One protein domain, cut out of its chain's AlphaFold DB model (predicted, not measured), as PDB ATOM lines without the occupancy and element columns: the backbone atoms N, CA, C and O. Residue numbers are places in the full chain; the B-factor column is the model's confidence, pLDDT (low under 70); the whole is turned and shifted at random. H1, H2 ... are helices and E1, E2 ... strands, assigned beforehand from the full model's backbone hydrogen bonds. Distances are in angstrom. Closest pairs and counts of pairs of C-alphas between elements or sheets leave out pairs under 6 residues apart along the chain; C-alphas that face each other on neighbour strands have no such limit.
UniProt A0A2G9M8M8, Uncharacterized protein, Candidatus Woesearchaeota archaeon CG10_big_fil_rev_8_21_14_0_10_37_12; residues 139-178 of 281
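This is residues 139 to 178 of the 281 residues of an uncharacterized protein of Candidatus Woesearchaeota archaeon CG10_big_fil_rev_8_21_14_0_10_37_12 (UniProt A0A2G9M8M8). With little regular structure, this is a small sheet of three short strands, E1 E2 E3, with the short helix H1 at one end of the long axis and residues 139 to 147 leading in from the other. The strands form a meander, each the antiparallel neighbour of the one before. The printed part has 40 residues, 15 in named elements, ordered E1 E2 E3 H1, mixed in class. It is compact, radius of gyration of the C-alphas 9.8 A, and only just elongated, spanning 29 by 19 by 12 A.

Inner strand E2, residues 159 to 162, forms antiparallel hairpins with E1, residues 150 to 152, at 125 degrees, and E3, residues 168 to 170, at 142 degrees. Within hydrogen-bond range are N 151 and O 160, 3.0 A, and N 169 and O 161, 3.0 A. H1, residues 172 to 176, only grazes the sheet; its O i to N i+4 pair is within range.

E1 begins at C-alpha 150 (4.948, 49.235, 15.215); E2 is 9.7 A long; H1 ends at C-alpha 176 (-13.531, 47.258, 17.066).

The printed part has no cut. Residues 154 to 157 and 171 to 178 have pLDDT under 70.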
ATOM      1  N   ASP A 139       7.325  35.865   2.047       71.75
ATOM      2  CA  ASP A 139       7.273  34.500   1.501       71.75
ATOM      3  C   ASP A 139       7.350  33.406   2.584       71.75
ATOM      4  O   ASP A 139       6.967  32.260   2.344       71.75
ATOM      5  N   LYS A 140       7.818  33.753   3.788       71.69
ATOM      6  CA  LYS A 140       7.862  32.876   4.967       71.69
ATOM      7  C   LYS A 140       6.736  33.163   5.969       71.69
ATOM      8  O   LYS A 140       6.691  32.533   7.023       71.69
ATOM      9  N   GLY A 141       5.805  34.058   5.624       71.56
ATOM     10  CA  GLY A 141       4.649  34.409   6.450       71.56
ATOM     11  C   GLY A 141       4.898  35.527   7.464       71.56
ATOM     12  O   GLY A 141       4.067  35.728   8.348       71.56
ATOM     13  N   GLU A 142       6.007  36.260   7.348       82.25
ATOM     14  CA  GLU A 142       6.295  37.409   8.207       82.25
ATOM     15  C   GLU A 142       5.509  38.639   7.739       82.25
ATOM     16  O   GLU A 142       5.451  38.958   6.550       82.25
ATOM     17  N   SER A 143       4.868  39.326   8.684       79.75
ATOM     18  CA  SER A 143       4.116  40.567   8.434       79.75
ATOM     19  C   SER A 143       4.818  41.804   8.992       79.75
ATOM     20  O   SER A 143       4.450  42.926   8.655       79.75
ATOM     21  N   CYS A 144       5.802  41.603   9.862       80.56
ATOM     22  CA  CYS A 144       6.567  42.637  10.540       80.56
ATOM     23  C   CYS A 144       7.878  42.027  11.049       80.56
ATOM     24  O   CYS A 144       7.891  40.837  11.342       80.56
ATOM     25  N   ASP A 145       8.939  42.824  11.157       83.44
ATOM     26  CA  ASP A 145      10.238  42.464  11.740       83.44
ATOM     27  C   ASP A 145      10.952  43.786  12.082       83.44
ATOM     28  O   ASP A 145      10.946  44.659  11.208       83.44
ATOM     29  N   PRO A 146      11.513  43.980  13.292       78.31
ATOM     30  CA  PRO A 146      11.677  43.036  14.405       78.31
ATOM     31  C   PRO A 146      10.534  43.034  15.439       78.31
ATOM     32  O   PRO A 146       9.689  43.935  15.477       78.31
ATOM     33  N   PRO A 147      10.489  42.025  16.338       79.38
ATOM     34  CA  PRO A 147       9.541  41.996  17.449       79.38
ATOM     35  C   PRO A 147       9.588  43.277  18.289       79.38
ATOM     36  O   PRO A 147      10.655  43.719  18.717       79.38
ATOM     37  N   GLY A 148       8.417  43.826  18.601       78.44
ATOM     38  CA  GLY A 148       8.251  45.059  19.368       78.44
ATOM     39  C   GLY A 148       8.098  46.318  18.515       78.44
ATOM     40  O   GLY A 148       7.704  47.346  19.063       78.44
ATOM     41  N   GLU A 149       8.347  46.257  17.205       82.25
ATOM     42  CA  GLU A 149       8.088  47.399  16.326       82.25
ATOM     43  C   GLU A 149       6.603  47.624  16.048       82.25
ATOM     44  O   GLU A 149       5.769  46.719  16.159       82.25
ATOM     45  N   ILE A 150       6.281  48.866  15.678       81.88
ATOM     46  CA  ILE A 150       4.948  49.235  15.215       81.88
ATOM     47  C   ILE A 150       4.756  48.629  13.831       81.88
ATOM     48  O   ILE A 150       5.506  48.911  12.901       81.88
ATOM     49  N   CYS A 151       3.717  47.821  13.693       83.88
ATOM     50  CA  CYS A 151       3.328  47.231  12.426       83.88
ATOM     51  C   CYS A 151       1.974  47.787  11.993       83.88
ATOM     52  O   CYS A 151       1.116  48.091  12.825       83.88
ATOM     53  N   PHE A 152       1.798  47.927  10.682       81.56
ATOM     54  CA  PHE A 152       0.546  48.370  10.080       81.56
ATOM     55  C   PHE A 152      -0.220  47.156   9.554       81.56
ATOM     56  O   PHE A 152       0.374  46.226   9.005       81.56
ATOM     57  N   GLY A 153      -1.530  47.154   9.776       72.00
ATOM     58  CA  GLY A 153      -2.455  46.158   9.260       72.00
ATOM     59  C   GLY A 153      -2.766  46.388   7.785       72.00
ATOM     60  O   GLY A 153      -1.951  46.913   7.026       72.00
ATOM     61  N   ARG A 154      -3.955  45.964   7.352       66.38
ATOM     62  CA  ARG A 154      -4.361  46.099   5.944       66.38
ATOM     63  C   ARG A 154      -4.697  47.537   5.574       66.38
ATOM     64  O   ARG A 154      -4.433  47.945   4.449       66.38
ATOM     65  N   SER A 155      -5.235  48.293   6.525       62.53
ATOM     66  CA  SER A 155      -5.550  49.708   6.364       62.53
ATOM     67  C   SER A 155      -4.635  50.581   7.222       62.53
ATOM     68  O   SER A 155      -4.064  50.140   8.220       62.53
ATOM     69  N   SER A 156      -4.516  51.859   6.858       62.25
ATOM     70  CA  SER A 156      -3.734  52.862   7.599       62.25
ATOM     71  C   SER A 156      -4.256  53.131   9.019       62.25
ATOM     72  O   SER A 156      -3.546  53.728   9.827       62.25
ATOM     73  N   ALA A 157      -5.479  52.692   9.330       61.62
ATOM     74  CA  ALA A 157      -6.090  52.791  10.652       61.62
ATOM     75  C   ALA A 157      -5.742  51.603  11.568       61.62
ATOM     76  O   ALA A 157      -5.879  51.699  12.789       61.62
ATOM     77  N   GLU A 158      -5.288  50.487  11.000       71.25
ATOM     78  CA  GLU A 158      -4.888  49.306  11.753       71.25
ATOM     79  C   GLU A 158      -3.404  49.413  12.112       71.25
ATOM     80  O   GLU A 158      -2.537  49.266  11.256       71.25
ATOM     81  N   TYR A 159      -3.091  49.657  13.384       78.81
ATOM     82  CA  TYR A 159      -1.721  49.596  13.891       78.81
ATOM     83  C   TYR A 159      -1.628  48.651  15.092       78.81
ATOM     84  O   TYR A 159      -2.576  48.470  15.864       78.81
ATOM     85  N   GLY A 160      -0.476  48.008  15.227       84.56
ATOM     86  CA  GLY A 160      -0.219  46.994  16.238       84.56
ATOM     87  C   GLY A 160       1.242  46.930  16.635       84.56
ATOM     88  O   GLY A 160       2.051  47.773  16.243       84.56
ATOM     89  N   THR A 161       1.576  45.906  17.412       83.50
ATOM     90  CA  THR A 161       2.957  45.612  17.793       83.50
ATOM     91  C   THR A 161       3.367  44.270  17.212       83.50
ATOM     92  O   THR A 161       2.621  43.291  17.284       83.50
ATOM     93  N   CYS A 162       4.558  44.219  16.626       86.12
ATOM     94  CA  CYS A 162       5.098  42.990  16.082       86.12
ATOM     95  C   CYS A 162       5.408  42.002  17.208       86.12
ATOM     96  O   CYS A 162       6.124  42.334  18.154       86.12
ATOM     97  N   ASN A 163       4.881  40.784  17.136       83.56
ATOM     98  CA  ASN A 163       5.146  39.774  18.156       83.56
ATOM     99  C   ASN A 163       6.400  38.944  17.845       83.56
ATOM    100  O   ASN A 163       7.011  39.046  16.786       83.56
ATOM    101  N   SER A 164       6.779  38.061  18.773       78.88
ATOM    102  CA  SER A 164       7.951  37.179  18.634       78.88
ATOM    103  C   SER A 164       7.835  36.122  17.527       78.88
ATOM    104  O   SER A 164       8.771  35.354  17.308       78.88
ATOM    105  N   LYS A 165       6.689  36.052  16.841       79.38
ATOM    106  CA  LYS A 165       6.464  35.210  15.661       79.38
ATOM    107  C   LYS A 165       6.459  36.018  14.357       79.38
ATOM    108  O   LYS A 165       6.085  35.456  13.336       79.38
ATOM    109  N   CYS A 166       6.834  37.299  14.391       79.44
ATOM    110  CA  CYS A 166       6.800  38.212  13.244       79.44
ATOM    111  C   CYS A 166       5.412  38.340  12.616       79.44
ATOM    112  O   CYS A 166       5.230  38.488  11.406       79.44
ATOM    113  N   THR A 167       4.406  38.287  13.485       81.62
ATOM    114  CA  THR A 167       3.018  38.564  13.140       81.62
ATOM    115  C   THR A 167       2.580  39.828  13.863       81.62
ATOM    116  O   THR A 167       2.995  40.090  14.994       81.62
ATOM    117  N   CYS A 168       1.794  40.650  13.174       81.31
ATOM    118  CA  CYS A 168       1.338  41.917  13.716       81.31
ATOM    119  C   CYS A 168       0.143  41.673  14.637       81.31
ATOM    120  O   CYS A 168      -0.947  41.354  14.159       81.31
ATOM    121  N   ASP A 169       0.336  41.827  15.948       80.00
ATOM    122  CA  ASP A 169      -0.775  41.815  16.896       80.00
ATOM    123  C   ASP A 169      -1.435  43.201  16.856       80.00
ATOM    124  O   ASP A 169      -1.062  44.125  17.584       80.00
ATOM    125  N   ILE A 170      -2.389  43.361  15.935       77.00
ATOM    126  CA  ILE A 170      -3.184  44.584  15.788       77.00
ATOM    127  C   ILE A 170      -3.984  44.792  17.076       77.00
ATOM    128  O   ILE A 170      -4.673  43.882  17.553       77.00
ATOM    129  N   ALA A 171      -3.896  45.991  17.656       62.16
ATOM    130  CA  ALA A 171      -4.624  46.307  18.874       62.16
ATOM    131  C   ALA A 171      -6.129  46.108  18.635       62.16
ATOM    132  O   ALA A 171      -6.697  46.692  17.714       62.16
ATOM    133  N   LYS A 172      -6.801  45.312  19.480       53.66
ATOM    134  CA  LYS A 172      -8.253  45.052  19.369       53.66
ATOM    135  C   LYS A 172      -9.097  46.326  19.236       53.66
ATOM    136  O   LYS A 172     -10.117  46.298  18.563       53.66
ATOM    137  N   ALA A 173      -8.648  47.444  19.807       51.56
ATOM    138  CA  ALA A 173      -9.311  48.741  19.678       51.56
ATOM    139  C   ALA A 173      -9.355  49.280  18.229       51.56
ATOM    140  O   ALA A 173     -10.311  49.964  17.874       51.56
ATOM    141  N   ALA A 174      -8.367  48.955  17.386       52.56
ATOM    142  CA  ALA A 174      -8.376  49.285  15.958       52.56
ATOM    143  C   ALA A 174      -9.303  48.354  15.152       52.56
ATOM    144  O   ALA A 174      -9.894  48.774  14.161       52.56
ATOM    145  N   LEU A 175      -9.488  47.111  15.611       53.91
ATOM    146  CA  LEU A 175     -10.434  46.152  15.026       53.91
ATOM    147  C   LEU A 175     -11.896  46.474  15.379       53.91
ATOM    148  O   LEU A 175     -12.773  46.319  14.537       53.91
ATOM    149  N   GLU A 176     -12.169  46.932  16.604       55.62
ATOM    150  CA  GLU A 176     -13.531  47.258  17.066       55.62
ATOM    151  C   GLU A 176     -14.031  48.617  16.558       55.62
ATOM    152  O   GLU A 176     -15.237  48.838  16.465       55.62
ATOM    153  N   LYS A 177     -13.115  49.520  16.191       52.47
ATOM    154  CA  LYS A 177     -13.426  50.827  15.608       52.47
ATOM    155  C   LYS A 177     -12.880  50.925  14.187       52.47
ATOM    156  O   LYS A 177     -12.229  51.911  13.843       52.47
ATOM    157  N   ARG A 178     -13.135  49.900  13.363       54.91
ATOM    158  CA  ARG A 178     -12.952  50.017  11.913       54.91
ATOM    159  C   ARG A 178     -13.788  51.198  11.443       54.91
ATOM    160  O   ARG A 178     -15.016  51.144  11.448       54.91
TER     161      ARG A 178